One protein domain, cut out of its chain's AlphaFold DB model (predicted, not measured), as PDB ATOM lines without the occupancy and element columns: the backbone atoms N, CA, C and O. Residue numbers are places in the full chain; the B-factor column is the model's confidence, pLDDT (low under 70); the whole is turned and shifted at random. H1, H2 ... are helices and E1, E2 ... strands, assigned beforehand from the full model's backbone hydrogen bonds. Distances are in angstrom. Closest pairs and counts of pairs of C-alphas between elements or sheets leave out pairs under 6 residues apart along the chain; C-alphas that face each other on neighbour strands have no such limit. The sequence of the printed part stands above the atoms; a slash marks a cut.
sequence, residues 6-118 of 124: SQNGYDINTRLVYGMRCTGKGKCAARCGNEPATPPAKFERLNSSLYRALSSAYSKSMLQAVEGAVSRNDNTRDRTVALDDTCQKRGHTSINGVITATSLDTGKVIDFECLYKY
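This is residues 6 to 118 of the 124 residues of an uncharacterized protein of Araneus ventricosus (UniProt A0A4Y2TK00). Picture an open V: the long helix H3 is one arm, and a twisted three-strand sheet is the other, meeting H3 near its last part. At the other end of H3, H1 crosses it steeply and the short H2 follows, making a small helical head. The printed part has 113 residues, with H1, H2, H3, E1, E2 and E3 in chain order, a mixed class and an antiparallel sheet ordered E1, E2, E3. It is loose, with a radius of gyration of the C-alphas of 18.1 A, and flat, spanning 57 by 40 by 18 A.

Start at H1, residues 11 to 22; its residues 16 to 20 touch H2, residues 26 to 32, closest at C-alphas 20 and 26, 4.9 A apart. Their lines are only just about perpendicular, at 70.1 degrees. H3, residues 43 to 72, touches H1 with residues 43 to 50 alone, closest at C-alphas 47 and 17, 6.3 A, at a steep tilt of 66 degrees. Every O i to N i+4 pair is within hydrogen-bond range in H1 and H2, and 25 of 26 in H3. Next come E1, residues 81 to 90, E2, 94 to 103, and E3, 109 to 117, a meander, each strand the antiparallel neighbour of the one before. In the hairpin E1 and E2, look for N 86 and O 98 at 2.8 A; in the hairpin E2 and E3, N 99 and O 113 at 2.8 A. H3 only grazes the sheet, with residues 58 to 69; C-alphas 62 and 110 are its closest to E3, 5.1 A. H1 and H2 are apart from the three strands.

Find C-alpha 11 at (211.769, 227.978, 254.955), where H1 begins its 16.7 A; H2 measures 10.7 A. From C-alpha 43 at (216.622, 235.994, 246.963), H3 runs 42.9 A. E1 measures 28.8 A, E2 29.7 A, and E3 23.5 A, ending at C-alpha 117, (206.796, 257.689, 243.044).

The C-alphas of Pro 36 and Asp 74 are the two farthest apart, 57.5 A. The printed part has no cut, and no link is long. Look for pLDDT under 70 at residue 8 and residues 32 to 39.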
ATOM      1  N   SER A   6     212.558 223.030 251.872       76.50
ATOM      2  CA  SER A   6     211.460 222.975 250.905       76.50
ATOM      3  C   SER A   6     212.011 222.950 249.477       76.50
ATOM      4  O   SER A   6     213.196 223.198 249.254       76.50
ATOM      5  N   GLN A   7     211.141 222.776 248.475       70.94
ATOM      6  CA  GLN A   7     211.517 222.907 247.053       70.94
ATOM      7  C   GLN A   7     212.188 224.255 246.715       70.94
ATOM      8  O   GLN A   7     212.950 224.364 245.750       70.94
ATOM      9  N   ASN A   8     211.930 225.288 247.519       69.62
ATOM     10  CA  ASN A   8     212.485 226.626 247.351       69.62
ATOM     11  C   ASN A   8     213.713 226.895 248.249       69.62
ATOM     12  O   ASN A   8     214.247 228.005 248.244       69.62
ATOM     13  N   GLY A   9     214.215 225.878 248.954       77.69
ATOM     14  CA  GLY A   9     215.276 225.973 249.956       77.69
ATOM     15  C   GLY A   9     214.715 226.037 251.375       77.69
ATOM     16  O   GLY A   9     213.550 225.718 251.610       77.69
ATOM     17  N   TYR A  10     215.543 226.447 252.334       84.81
ATOM     18  CA  TYR A  10     215.127 226.547 253.733       84.81
ATOM     19  C   TYR A  10     213.985 227.548 253.934       84.81
ATOM     20  O   TYR A  10     214.071 228.687 253.472       84.81
ATOM     21  N   ASP A  11     212.952 227.147 254.676       85.62
ATOM     22  CA  ASP A  11     211.769 227.978 254.955       85.62
ATOM     23  C   ASP A  11     212.128 229.345 255.574       85.62
ATOM     24  O   ASP A  11     211.550 230.376 255.224       85.62
ATOM     25  N   ILE A  12     213.171 229.388 256.411       85.50
ATOM     26  CA  ILE A  12     213.674 230.630 257.016       85.50
ATOM     27  C   ILE A  12     214.078 231.678 255.968       85.50
ATOM     28  O   ILE A  12     213.835 232.869 256.159       85.50
ATOM     29  N   ASN A  13     214.604 231.249 254.817       85.88
ATOM     30  CA  ASN A  13     214.969 232.151 253.726       85.88
ATOM     31  C   ASN A  13     213.723 232.755 253.075       85.88
ATOM     32  O   ASN A  13     213.716 233.939 252.737       85.88
ATOM     33  N   THR A  14     212.659 231.964 252.917       86.69
ATOM     34  CA  THR A  14     211.372 232.443 252.400       86.69
ATOM     35  C   THR A  14     210.755 233.467 253.351       86.69
ATOM     36  O   THR A  14     210.335 234.533 252.898       86.69
ATOM     37  N   ARG A  15     210.766 233.200 254.666       87.81
ATOM     38  CA  ARG A  15     210.275 234.138 255.692       87.81
ATOM     39  C   ARG A  15     211.069 235.440 255.719       87.81
ATOM     40  O   ARG A  15     210.468 236.510 255.788       87.81
ATOM     41  N   LEU A  16     212.396 235.360 255.599       87.00
ATOM     42  CA  LEU A  16     213.251 236.540 255.498       87.00
ATOM     43  C   LEU A  16     212.859 237.387 254.281       87.00
ATOM     44  O   LEU A  16     212.562 238.569 254.428       87.00
ATOM     45  N   VAL A  17     212.792 236.790 253.086       88.62
ATOM     46  CA  VAL A  17     212.415 237.504 251.850       88.62
ATOM     47  C   VAL A  17     211.020 238.123 251.970       88.62
ATOM     48  O   VAL A  17     210.827 239.271 251.570       88.62
ATOM     49  N   TYR A  18     210.067 237.402 252.565       88.50
ATOM     50  CA  TYR A  18     208.727 237.914 252.838       88.50
ATOM     51  C   TYR A  18     208.760 239.151 253.752       88.50
ATOM     52  O   TYR A  18     208.221 240.192 253.377       88.50
ATOM     53  N   GLY A  19     209.475 239.103 254.879       87.94
ATOM     54  CA  GLY A  19     209.629 240.255 255.777       87.94
ATOM     55  C   GLY A  19     210.303 241.461 255.106       87.94
ATOM     56  O   GLY A  19     209.875 242.608 255.275       87.94
ATOM     57  N   MET A  20     211.308 241.217 254.260       86.81
ATOM     58  CA  MET A  20     211.958 242.279 253.482       86.81
ATOM     59  C   MET A  20     211.028 242.927 252.452       86.81
ATOM     60  O   MET A  20     211.194 244.110 252.137       86.81
ATOM     61  N   ARG A  21     210.058 242.168 251.929       85.81
ATOM     62  CA  ARG A  21     209.012 242.671 251.033       85.81
ATOM     63  C   ARG A  21     207.981 243.501 251.795       85.81
ATOM     64  O   ARG A  21     207.698 244.612 251.360       85.81
ATOM     65  N   CYS A  22     207.495 243.021 252.941       83.44
ATOM     66  CA  CYS A  22     206.530 243.741 253.787       83.44
ATOM     67  C   CYS A  22     207.055 245.104 254.255       83.44
ATOM     68  O   CYS A  22     206.302 246.066 254.339       83.44
ATOM     69  N   THR A  23     208.356 245.206 254.524       80.56
ATOM     70  CA  THR A  23     208.992 246.467 254.942       80.56
ATOM     71  C   THR A  23     209.416 247.365 253.777       80.56
ATOM     72  O   THR A  23     209.941 248.455 254.005       80.56
ATOM     73  N   GLY A  24     209.273 246.913 252.526       77.75
ATOM     74  CA  GLY A  24     209.697 247.657 251.336       77.75
ATOM     75  C   GLY A  24     211.210 247.906 251.237       77.75
ATOM     76  O   GLY A  24     211.647 248.718 250.417       77.75
ATOM     77  N   LYS A  25     212.033 247.239 252.062       78.50
ATOM     78  CA  LYS A  25     213.488 247.460 252.097       78.50
ATOM     79  C   LYS A  25     214.275 246.538 251.156       78.50
ATOM     80  O   LYS A  25     215.403 246.870 250.783       78.50
ATOM     81  N   GLY A  26     213.684 245.416 250.739       81.94
ATOM     82  CA  GLY A  26     214.232 244.526 249.712       81.94
ATOM     83  C   GLY A  26     215.581 243.884 250.067       81.94
ATOM     84  O   GLY A  26     215.989 243.829 251.226       81.94
ATOM     85  N   LYS A  27     216.295 243.386 249.051       82.19
ATOM     86  CA  LYS A  27     217.529 242.591 249.212       82.19
ATOM     87  C   LYS A  27     218.654 243.314 249.953       82.19
ATOM     88  O   LYS A  27     219.394 242.683 250.700       82.19
ATOM     89  N   CYS A  28     218.799 244.624 249.746       75.50
ATOM     90  CA  CYS A  28     219.884 245.395 250.356       75.50
ATOM     91  C   CYS A  28     219.779 245.399 251.880       75.50
ATOM     92  O   CYS A  28     220.763 245.144 252.558       75.50
ATOM     93  N   ALA A  29     218.583 245.608 252.426       73.94
ATOM     94  CA  ALA A  29     218.409 245.576 253.872       73.94
ATOM     95  C   ALA A  29     218.472 244.154 254.450       73.94
ATOM     96  O   ALA A  29     218.843 244.010 255.608       73.94
ATOM     97  N   ALA A  30     218.227 243.116 253.640       74.81
ATOM     98  CA  ALA A  30     218.473 241.728 254.035       74.81
ATOM     99  C   ALA A  30     219.963 241.482 254.323       74.81
ATOM    100  O   ALA A  30     220.304 240.575 255.065       74.81
ATOM    101  N   ARG A  31     220.849 242.287 253.717       70.69
ATOM    102  CA  ARG A  31     222.303 242.237 253.914       70.69
ATOM    103  C   ARG A  31     222.765 243.037 255.135       70.69
ATOM    104  O   ARG A  31     223.858 242.797 255.624       70.69
ATOM    105  N   CYS A  32     221.972 244.018 255.570       63.78
ATOM    106  CA  CYS A  32     222.349 244.990 256.600       63.78
ATOM    107  C   CYS A  32     221.714 244.713 257.974       63.78
ATOM    108  O   CYS A  32     221.886 245.524 258.878       63.78
ATOM    109  N   GLY A  33     220.950 243.629 258.139       58.81
ATOM    110  CA  GLY A  33     220.519 243.181 259.465       58.81
ATOM    111  C   GLY A  33     221.714 242.613 260.232       58.81
ATOM    112  O   GLY A  33     222.498 241.873 259.652       58.81
ATOM    113  N   ASN A  34     221.862 242.950 261.515       52.03
ATOM    114  CA  ASN A  34     222.956 242.505 262.401       52.03
ATOM    115  C   ASN A  34     222.914 240.995 262.751       52.03
ATOM    116  O   ASN A  34     223.336 240.586 263.827       52.03
ATOM    117  N   GLU A  35     222.390 240.162 261.860       51.91
ATOM    118  CA  GLU A  35     222.289 238.711 261.988       51.91
ATOM    119  C   GLU A  35     223.176 238.105 260.884       51.91
ATOM    120  O   GLU A  35     223.228 238.675 259.792       51.91
ATOM    121  N   PRO A  36     223.899 236.987 261.092       46.38
ATOM    122  CA  PRO A  36     224.909 236.487 260.144       46.38
ATOM    123  C   PRO A  36     224.315 235.911 258.840       46.38
ATOM    124  O   PRO A  36     224.955 235.128 258.136       46.38
ATOM    125  N   ALA A  37     223.086 236.283 258.487       53.28
ATOM    126  CA  ALA A  37     222.415 235.865 257.276       53.28
ATOM    127  C   ALA A  37     222.865 236.750 256.109       53.28
ATOM    128  O   ALA A  37     222.312 237.815 255.831       53.28
ATOM    129  N   THR A  38     223.859 236.273 255.363       61.84
ATOM    130  CA  THR A  38     224.012 236.708 253.973       61.84
ATOM    131  C   THR A  38     222.655 236.567 253.266       61.84
ATOM    132  O   THR A  38     221.969 235.559 253.469       61.84
ATOM    133  N   PRO A  39     222.221 237.554 252.451       65.81
ATOM    134  CA  PRO A  39     220.965 237.446 251.723       65.81
ATOM    135  C   PRO A  39     220.938 236.112 250.979       65.81
ATOM    136  O   PRO A  39     221.936 235.799 250.319       65.81
ATOM    137  N   PRO A  40     219.834 235.343 251.042       71.12
ATOM    138  CA  PRO A  40     219.765 234.045 250.396       71.12
ATOM    139  C   PRO A  40     220.252 234.155 248.952       71.12
ATOM    140  O   PRO A  40     219.811 235.043 248.218       71.12
ATOM    141  N   ALA A  41     221.135 233.250 248.518       75.12
ATOM    142  CA  ALA A  41     221.675 233.273 247.152       75.12
ATOM    143  C   ALA A  41     220.555 233.329 246.091       75.12
ATOM    144  O   ALA A  41     220.696 233.943 245.037       75.12
ATOM    145  N   LYS A  42     219.396 232.750 246.424       84.94
ATOM    146  CA  LYS A  42     218.183 232.691 245.605       84.94
ATOM    147  C   LYS A  42     217.147 233.780 245.945       84.94
ATOM    148  O   LYS A  42     215.973 233.576 245.655       84.94
ATOM    149  N   PHE A  43     217.541 234.919 246.535       87.12
ATOM    150  CA  PHE A  43     216.622 235.994 246.963       87.12
ATOM    151  C   PHE A  43     215.625 236.388 245.867       87.12
ATOM    152  O   PHE A  43     214.424 236.384 246.110       87.12
ATOM    153  N   GLU A  44     216.102 236.664 244.650       88.75
ATOM    154  CA  GLU A  44     215.226 237.091 243.547       88.75
ATOM    155  C   GLU A  44     214.239 235.999 243.136       88.75
ATOM    156  O   GLU A  44     213.059 236.264 242.927       88.75
ATOM    157  N   ARG A  45     214.691 234.740 243.088       90.38
ATOM    158  CA  ARG A  45     213.818 233.599 242.786       90.38
ATOM    159  C   ARG A  45     212.725 233.448 243.846       90.38
ATOM    160  O   ARG A  45     211.567 233.232 243.494       90.38
ATOM    161  N   LEU A  46     213.085 233.567 245.124       89.75
ATOM    162  CA  LEU A  46     212.132 233.522 246.234       89.75
ATOM    163  C   LEU A  46     211.142 234.686 246.161       89.75
ATOM    164  O   LEU A  46     209.940 234.465 246.274       89.75
ATOM    165  N   ASN A  47     211.630 235.898 245.902       90.44
ATOM    166  CA  ASN A  47     210.805 237.094 245.788       90.44
ATOM    167  C   ASN A  47     209.790 236.971 244.640       90.44
ATOM    168  O   ASN A  47     208.598 237.192 244.843       90.44
ATOM    169  N   SER A  48     210.229 236.515 243.465       91.19
ATOM    170  CA  SER A  48     209.353 236.252 242.319       91.19
ATOM    171  C   SER A  48     208.337 235.144 242.604       91.19
ATOM    172  O   SER A  48     207.167 235.266 242.243       91.19
ATOM    173  N   SER A  49     208.742 234.072 243.289       91.69
ATOM    174  CA  SER A  49     207.827 232.995 243.689       91.69
ATOM    175  C   SER A  49     206.745 233.499 244.651       91.69
ATOM    176  O   SER A  49     205.568 233.196 244.464       91.69
ATOM    177  N   LEU A  50     207.132 234.299 245.648       91.50
ATOM    178  CA  LEU A  50     206.212 234.931 246.595       91.50
ATOM    179  C   LEU A  50     205.279 235.921 245.900       91.50
ATOM    180  O   LEU A  50     204.102 235.993 246.240       91.50
ATOM    181  N   TYR A  51     205.782 236.682 244.926       91.19
ATOM    182  CA  TYR A  51     204.958 237.568 244.109       91.19
ATOM    183  C   TYR A  51     203.860 236.786 243.392       91.19
ATOM    184  O   TYR A  51     202.688 237.094 243.577       91.19
ATOM    185  N   ARG A  52     204.215 235.721 242.665       93.62
ATOM    186  CA  ARG A  52     203.245 234.903 241.917       93.62
ATOM    187  C   ARG A  52     202.207 234.242 242.822       93.62
ATOM    188  O   ARG A  52     201.024 234.255 242.491       93.62
ATOM    189  N   ALA A  53     202.641 233.681 243.951       92.56
ATOM    190  CA  ALA A  53     201.737 233.059 244.915       92.56
ATOM    191  C   ALA A  53     200.754 234.083 245.499       92.56
ATOM    192  O   ALA A  53     199.550 233.833 245.519       92.56
ATOM    193  N   LEU A  54     201.255 235.258 245.895       91.44
ATOM    194  CA  LEU A  54     200.428 236.340 246.420       91.44
ATOM    195  C   LEU A  54     199.443 236.853 245.363       91.44
ATOM    196  O   LEU A  54     198.269 237.008 245.676       91.44
ATOM    197  N   SER A  55     199.893 237.033 244.117       92.38
ATOM    198  CA  SER A  55     199.034 237.432 242.999       92.38
ATOM    199  C   SER A  55     197.909 236.456 242.733       92.38
ATOM    200  O   SER A  55     196.759 236.862 242.618       92.38
ATOM    201  N   SER A  56     198.199 235.158 242.726       95.56
ATOM    202  CA  SER A  56     197.141 234.161 242.586       95.56
ATOM    203  C   SER A  56     196.160 234.192 243.763       95.56
ATOM    204  O   SER A  56     194.952 234.090 243.551       95.56
ATOM    205  N   ALA A  57     196.663 234.348 244.991       94.50
ATOM    206  CA  ALA A  57     195.841 234.358 246.193       94.50
ATOM    207  C   ALA A  57     194.903 235.573 246.243       94.50
ATOM    208  O   ALA A  57     193.695 235.392 246.408       94.50
ATOM    209  N   TYR A  58     195.423 236.793 246.049       93.31
ATOM    210  CA  TYR A  58     194.580 237.987 246.102       93.31
ATOM    211  C   TYR A  58     193.592 238.033 244.936       93.31
ATOM    212  O   TYR A  58     192.451 238.423 245.145       93.31
ATOM    213  N   SER A  59     193.969 237.585 243.728       94.50
ATOM    214  CA  SER A  59     193.048 237.589 242.583       94.50
ATOM    215  C   SER A  59     191.854 236.671 242.823       94.50
ATOM    216  O   SER A  59     190.720 237.059 242.561       94.50
ATOM    217  N   LYS A  60     192.085 235.477 243.385       96.69
ATOM    218  CA  LYS A  60     190.999 234.563 243.772       96.69
ATOM    219  C   LYS A  60     190.148 235.141 244.898       96.69
ATOM    220  O   LYS A  60     188.927 235.063 244.835       96.69
ATOM    221  N   SER A  61     190.785 235.735 245.907       96.38
ATOM    222  CA  SER A  61     190.081 236.339 247.040       96.38
ATOM    223  C   SER A  61     189.187 237.504 246.609       96.38
ATOM    224  O   SER A  61     188.056 237.596 247.075       96.38
ATOM    225  N   MET A  62     189.667 238.384 245.724       95.75
ATOM    226  CA  MET A  62     188.878 239.513 245.217       95.75
ATOM    227  C   MET A  62     187.746 239.049 244.305       95.75
ATOM    228  O   MET A  62     186.634 239.544 244.441       95.75
ATOM    229  N   LEU A  63     187.974 238.043 243.451       95.88
ATOM    230  CA  LEU A  63     186.903 237.441 242.649       95.88
ATOM    231  C   LEU A  63     185.767 236.926 243.547       95.88
ATOM    232  O   LEU A  63     184.611 237.284 243.350       95.88
ATOM    233  N   GLN A  64     186.107 236.168 244.592       95.75
ATOM    234  CA  GLN A  64     185.129 235.675 245.567       95.75
ATOM    235  C   GLN A  64     184.456 236.805 246.356       95.75
ATOM    236  O   GLN A  64     183.288 236.692 246.732       95.75
ATOM    237  N   ALA A  65     185.179 237.893 246.635       94.94
ATOM    238  CA  ALA A  65     184.606 239.073 247.266       94.94
ATOM    239  C   ALA A  65     183.553 239.720 246.364       94.94
ATOM    240  O   ALA A  65     182.465 240.003 246.854       94.94
ATOM    241  N   VAL A  66     183.841 239.878 245.067       94.25
ATOM    242  CA  VAL A  66     182.914 240.414 244.061       94.25
ATOM    243  C   VAL A  66     181.708 239.492 243.869       94.25
ATOM    244  O   VAL A  66     180.576 239.962 243.911       94.25
ATOM    245  N   GLU A  67     181.910 238.183 243.727       93.50
ATOM    246  CA  GLU A  67     180.818 237.211 243.573       93.50
ATOM    247  C   GLU A  67     179.894 237.187 244.795       93.50
ATOM    248  O   GLU A  67     178.674 237.285 244.656       93.50
ATOM    249  N   GLY A  68     180.467 237.130 246.002       91.00
ATOM    250  CA  GLY A  68     179.705 237.208 247.250       91.00
ATOM    251  C   GLY A  68     179.025 238.565 247.450       91.00
ATOM    252  O   GLY A  68     178.021 238.673 248.151       91.00
ATOM    253  N   ALA A  69     179.564 239.607 246.826       90.50
ATOM    254  CA  ALA A  69     178.951 240.914 246.782       90.50
ATOM    255  C   ALA A  69     177.736 240.948 245.835       90.50
ATOM    256  O   ALA A  69     176.695 241.490 246.207       90.50
ATOM    257  N   VAL A  70     177.845 240.383 244.636       91.69
ATOM    258  CA  VAL A  70     176.756 240.338 243.647       91.69
ATOM    259  C   VAL A  70     175.590 239.492 244.155       91.69
ATOM    260  O   VAL A  70     174.445 239.934 244.103       91.69
ATOM    261  N   SER A  71     175.873 238.316 244.718       90.19
ATOM    262  CA  SER A  71     174.830 237.413 245.220       90.19
ATOM    263  C   SER A  71     174.019 238.005 246.376       90.19
ATOM    264  O   SER A  71     172.852 237.666 246.543       90.19
ATOM    265  N   ARG A  72     174.612 238.914 247.158       88.50
ATOM    266  CA  ARG A  72     173.943 239.604 248.269       88.50
ATOM    267  C   ARG A  72     173.102 240.810 247.831       88.50
ATOM    268  O   ARG A  72     172.319 241.298 248.636       88.50
ATOM    269  N   ASN A  73     173.278 241.295 246.601       88.25
ATOM    270  CA  ASN A  73     172.611 242.489 246.071       88.25
ATOM    271  C   ASN A  73     171.626 242.133 244.943       88.25
ATOM    272  O   ASN A  73     171.652 242.751 243.881       88.25
ATOM    273  N   ASP A  74     170.835 241.072 245.120       90.19
ATOM    274  CA  ASP A  74     169.852 240.589 244.134       90.19
ATOM    275  C   ASP A  74     170.430 240.402 242.716       90.19
ATOM    276  O   ASP A  74     169.774 240.653 241.708       90.19
ATOM    277  N   ASN A  75     171.694 239.969 242.628       88.62
ATOM    278  CA  ASN A  75     172.470 239.830 241.390       88.62
ATOM    279  C   ASN A  75     172.722 241.140 240.612       88.62
ATOM    280  O   ASN A  75     173.199 241.106 239.474       88.62
ATOM    281  N   THR A  76     172.477 242.293 241.231       89.44
ATOM    282  CA  THR A  76     172.815 243.609 240.689       89.44
ATOM    283  C   THR A  76     174.324 243.840 240.772       89.44
ATOM    284  O   THR A  76     174.971 243.549 241.783       89.44
ATOM    285  N   ARG A  77     174.906 244.364 239.686       86.69
ATOM    286  CA  ARG A  77     176.351 244.650 239.594       86.69
ATOM    287  C   ARG A  77     176.742 246.034 240.103       86.69
ATOM    288  O   ARG A  77     177.924 246.262 240.347       86.69
ATOM    289  N   ASP A  78     175.774 246.921 240.296       89.75
ATOM    290  CA  ASP A  78     176.016 248.240 240.867       89.75
ATOM    291  C   ASP A  78     176.464 248.099 242.318       89.75
ATOM    292  O   ASP A  78     175.845 247.388 243.117       89.75
ATOM    293  N   ARG A  79     177.581 248.753 242.649       85.25
ATOM    294  CA  ARG A  79     178.201 248.661 243.966       85.25
ATOM    295  C   ARG A  79     178.656 250.009 244.478       85.25
ATOM    296  O   ARG A  79     179.411 250.718 243.822       85.25
ATOM    297  N   THR A  80     178.276 250.293 245.718       92.62
ATOM    298  CA  THR A  80     178.874 251.374 246.490       92.62
ATOM    299  C   THR A  80     180.165 250.883 247.136       92.62
ATOM    300  O   THR A  80     180.206 249.822 247.776       92.62
ATOM    301  N   VAL A  81     181.226 251.661 246.952       95.12
ATOM    302  CA  VAL A  81     182.564 251.359 247.455       95.12
ATOM    303  C   VAL A  81     183.062 252.492 248.341       95.12
ATOM    304  O   VAL A  81     182.815 253.662 248.060       95.12
ATOM    305  N   ALA A  82     183.775 252.133 249.400       96.62
ATOM    306  CA  ALA A  82     184.653 253.034 250.125       96.62
ATOM    307  C   ALA A  82     186.055 252.923 249.522       96.62
ATOM    308  O   ALA A  82     186.575 251.817 249.371       96.62
ATOM    309  N   LEU A  83     186.649 254.061 249.172       96.38
ATOM    310  CA  LEU A  83     188.045 254.142 248.756       96.38
ATOM    311  C   LEU A  83     188.872 254.571 249.964       96.38
ATOM    312  O   LEU A  83     188.600 255.623 250.539       96.38
ATOM    313  N   ASP A  84     189.849 253.753 250.337       95.38
ATOM    314  CA  ASP A  84     190.798 254.050 251.409       95.38
ATOM    315  C   ASP A  84     192.225 253.914 250.884       95.38
ATOM    316  O   ASP A  84     192.536 252.958 250.163       95.38
ATOM    317  N   ASP A  85     193.085 254.866 251.232       92.75
ATOM    318  CA  ASP A  85     194.468 254.905 250.782       92.75
ATOM    319  C   ASP A  85     195.461 254.944 251.942       92.75
ATOM    320  O   ASP A  85     195.268 255.576 252.976       92.75
ATOM    321  N   THR A  86     196.577 254.244 251.766       90.56
ATOM    322  CA  THR A  86     197.698 254.271 252.699       90.56
ATOM    323  C   THR A  86     198.970 254.598 251.941       90.56
ATOM    324  O   THR A  86     199.399 253.850 251.063       90.56
ATOM    325  N   CYS A  87     199.616 255.701 252.317       85.56
ATOM    326  CA  CYS A  87     200.871 256.152 251.725       85.56
ATOM    327  C   CYS A  87     202.018 256.144 252.743       85.56
ATOM    328  O   CYS A  87     201.938 256.735 253.817       85.56
ATOM    329  N   GLN A  88     203.143 255.540 252.365       83.56
ATOM    330  CA  GLN A  88     204.393 255.549 253.115       83.56
ATOM    331  C   GLN A  88     205.443 256.401 252.395       83.56
ATOM    332  O   GLN A  88     205.845 256.113 251.263       83.56
ATOM    333  N   LYS A  89     205.955 257.431 253.079       80.69
ATOM    334  CA  LYS A  89     207.129 258.181 252.611       80.69
ATOM    335  C   LYS A  89     208.398 257.342 252.784       80.69
ATOM    336  O   LYS A  89     208.668 256.816 253.862       80.69
ATOM    337  N   ARG A  90     209.208 257.263 251.728       72.94
ATOM    338  CA  ARG A  90     210.534 256.634 251.713       72.94
ATOM    339  C   ARG A  90     211.590 257.689 251.366       72.94
ATOM    340  O   ARG A  90     211.760 258.071 250.210       72.94
ATOM    341  N   GLY A  91     212.331 258.151 252.372       74.88
ATOM    342  CA  GLY A  91     213.294 259.249 252.216       74.88
ATOM    343  C   GLY A  91     212.604 260.610 252.066       74.88
ATOM    344  O   GLY A  91     211.517 260.812 252.599       74.88
ATOM    345  N   HIS A  92     213.234 261.545 251.349       71.00
ATOM    346  CA  HIS A  92     212.743 262.926 251.261       71.00
ATOM    347  C   HIS A  92     211.508 263.095 250.359       71.00
ATOM    348  O   HIS A  92     210.627 263.887 250.681       71.00
ATOM    349  N   THR A  93     211.433 262.367 249.238       72.25
ATOM    350  CA  THR A  93     210.417 262.606 248.188       72.25
ATOM    351  C   THR A  93     209.823 261.343 247.566       72.25
ATOM    352  O   THR A  93     208.884 261.461 246.777       72.25
ATOM    353  N   SER A  94     210.329 260.143 247.886       71.00
ATOM    354  CA  SER A  94     209.724 258.917 247.347       71.00
ATOM    355  C   SER A  94     208.499 258.535 248.172       71.00
ATOM    356  O   SER A  94     208.509 258.662 249.397       71.00
ATOM    357  N   ILE A  95     207.450 258.064 247.505       80.69
ATOM    358  CA  ILE A  95     206.188 257.657 248.129       80.69
ATOM    359  C   ILE A  95     205.802 256.301 247.553       80.69
ATOM    360  O   ILE A  95     205.783 256.134 246.335       80.69
ATOM    361  N   ASN A  96     205.489 255.358 248.435       85.94
ATOM    362  CA  ASN A  96     204.805 254.123 248.085       85.94
ATOM    363  C   ASN A  96     203.392 254.224 248.659       85.94
ATOM    364  O   ASN A  96     203.247 254.372 249.869       85.94
ATOM    365  N   GLY A  97     202.379 254.184 247.807       88.94
ATOM    366  CA  GLY A  97     200.974 254.239 248.178       88.94
ATOM    367  C   GLY A  97     200.232 252.987 247.743       88.94
ATOM    368  O   GLY A  97     200.614 252.325 246.779       88.94
ATOM    369  N   VAL A  98     199.162 252.672 248.453       92.56
ATOM    370  CA  VAL A  98     198.150 251.715 248.014       92.56
ATOM    371  C   VAL A  98     196.786 252.355 248.202       92.56
ATOM    372  O   VAL A  98     196.536 252.948 249.246       92.56
ATOM    373  N   ILE A  99     195.933 252.250 247.193       94.81
ATOM    374  CA  ILE A  99     194.521 252.616 247.253       94.81
ATOM    375  C   ILE A  99     193.736 251.313 247.204       94.81
ATOM    376  O   ILE A  99     194.047 250.437 246.401       94.81
ATOM    377  N   THR A 100     192.734 251.166 248.058       96.19
ATOM    378  CA  THR A 100     191.866 249.990 248.114       96.19
ATOM    379  C   THR A 100     190.415 250.407 247.941       96.19
ATOM    380  O   THR A 100     189.969 251.388 248.531       96.19
ATOM    381  N   ALA A 101     189.672 249.654 247.135       96.44
ATOM    382  CA  ALA A 101     188.231 249.778 247.003       96.44
ATOM    383  C   ALA A 101     187.561 248.672 247.813       96.44
ATOM    384  O   ALA A 101     187.693 247.483 247.510       96.44
ATOM    385  N   THR A 102     186.825 249.068 248.843       96.31
ATOM    386  CA  THR A 102     186.120 248.161 249.746       96.31
ATOM    387  C   THR A 102     184.623 248.269 249.507       96.31
ATOM    388  O   THR A 102     184.048 249.351 249.570       96.31
ATOM    389  N   SER A 103     183.967 247.143 249.237       94.69
ATOM    390  CA  SER A 103     182.508 247.069 249.141       94.69
ATOM    391  C   SER A 103     181.885 247.469 250.482       94.69
ATOM    392  O   SER A 103     182.187 246.847 251.500       94.69
ATOM    393  N   LEU A 104     180.985 248.460 250.485       92.56
ATOM    394  CA  LEU A 104     180.318 248.888 251.722       92.56
ATOM    395  C   LEU A 104     179.443 247.781 252.323       92.56
ATOM    396  O   LEU A 104     179.456 247.576 253.532       92.56
ATOM    397  N   ASP A 105     178.738 247.016 251.488       89.31
ATOM    398  CA  ASP A 105     177.790 246.016 252.001       89.31
ATOM    399  C   ASP A 105     178.485 244.793 252.609       89.31
ATOM    400  O   ASP A 105     177.956 244.150 253.518       89.31
ATOM    401  N   THR A 106     179.651 244.412 252.074       92.12
ATOM    402  CA  THR A 106     180.375 243.205 252.513       92.12
ATOM    403  C   THR A 106     181.583 243.501 253.391       92.12
ATOM    404  O   THR A 106     182.073 242.584 254.048       92.12
ATOM    405  N   GLY A 107     182.083 244.738 253.383       93.81
ATOM    406  CA  GLY A 107     183.339 245.111 254.030       93.81
ATOM    407  C   GLY A 107     184.573 244.448 253.409       93.81
ATOM    408  O   GLY A 107     185.632 244.432 254.030       93.81
ATOM    409  N   LYS A 108     184.456 243.852 252.213       95.25
ATOM    410  CA  LYS A 108     185.559 243.165 251.531       95.25
ATOM    411  C   LYS A 108     186.194 244.057 250.472       95.25
ATOM    412  O   LYS A 108     185.492 244.779 249.762       95.25
ATOM    413  N   VAL A 109     187.511 243.941 250.326       95.81
ATOM    414  CA  VAL A 109     188.262 244.582 249.242       95.81
ATOM    415  C   VAL A 109     187.906 243.906 247.920       95.81
ATOM    416  O   VAL A 109     188.023 242.685 247.795       95.81
ATOM    417  N   ILE A 110     187.451 244.702 246.955       95.31
ATOM    418  CA  ILE A 110     187.085 244.249 245.608       95.31
ATOM    419  C   ILE A 110     188.112 244.664 244.555       95.31
ATOM    420  O   ILE A 110     188.195 244.013 243.518       95.31
ATOM    421  N   ASP A 111     188.891 245.711 244.832       95.12
ATOM    422  CA  ASP A 111     189.980 246.159 243.969       95.12
ATOM    423  C   ASP A 111     191.052 246.911 244.771       95.12
ATOM    424  O   ASP A 111     190.791 247.397 245.875       95.12
ATOM    425  N   PHE A 112     192.261 247.007 244.223       94.56
ATOM    426  CA  PHE A 112     193.325 247.842 244.770       94.56
ATOM    427  C   PHE A 112     194.304 248.294 243.686       94.56
ATOM    428  O   PHE A 112     194.587 247.572 242.732       94.56
ATOM    429  N   GLU A 113     194.919 249.452 243.901       93.75
ATOM    430  CA  GLU A 113     195.979 249.970 243.047       93.75
ATOM    431  C   GLU A 113     197.200 250.364 243.879       93.75
ATOM    432  O   GLU A 113     197.105 251.070 244.883       93.75
ATOM    433  N   CYS A 114     198.376 249.897 243.458       89.38
ATOM    434  CA  CYS A 114     199.647 250.268 244.068       89.38
ATOM    435  C   CYS A 114     200.269 251.437 243.302       89.38
ATOM    436  O   CYS A 114     200.648 251.291 242.139       89.38
ATOM    437  N   LEU A 115     200.469 252.561 243.980       88.31
ATOM    438  CA  LEU A 115     201.106 253.754 243.433       88.31
ATOM    439  C   LEU A 115     202.544 253.858 243.937       88.31
ATOM    440  O   LEU A 115     202.827 253.689 245.122       88.31
ATOM    441  N   TYR A 116     203.483 254.181 243.055       84.69
ATOM    442  CA  TYR A 116     204.865 254.424 243.452       84.69
ATOM    443  C   TYR A 116     205.420 255.658 242.750       84.69
ATOM    444  O   TYR A 116     205.345 255.807 241.533       84.69
ATOM    445  N   LYS A 117     206.031 256.545 243.534       82.19
ATOM    446  CA  LYS A 117     206.796 257.689 243.044       82.19
ATOM    447  C   LYS A 117     208.218 257.559 243.554       82.19
ATOM    448  O   LYS A 117     208.456 257.626 244.758       82.19
ATOM    449  N   TYR A 118     209.163 257.376 242.638       76.00
ATOM    450  CA  TYR A 118     210.579 257.278 242.979       76.00
ATOM    451  C   TYR A 118     211.270 258.629 242.790       76.00
ATOM    452  O   TYR A 118     211.073 259.294 241.773       76.00
TER     453      TYR A 118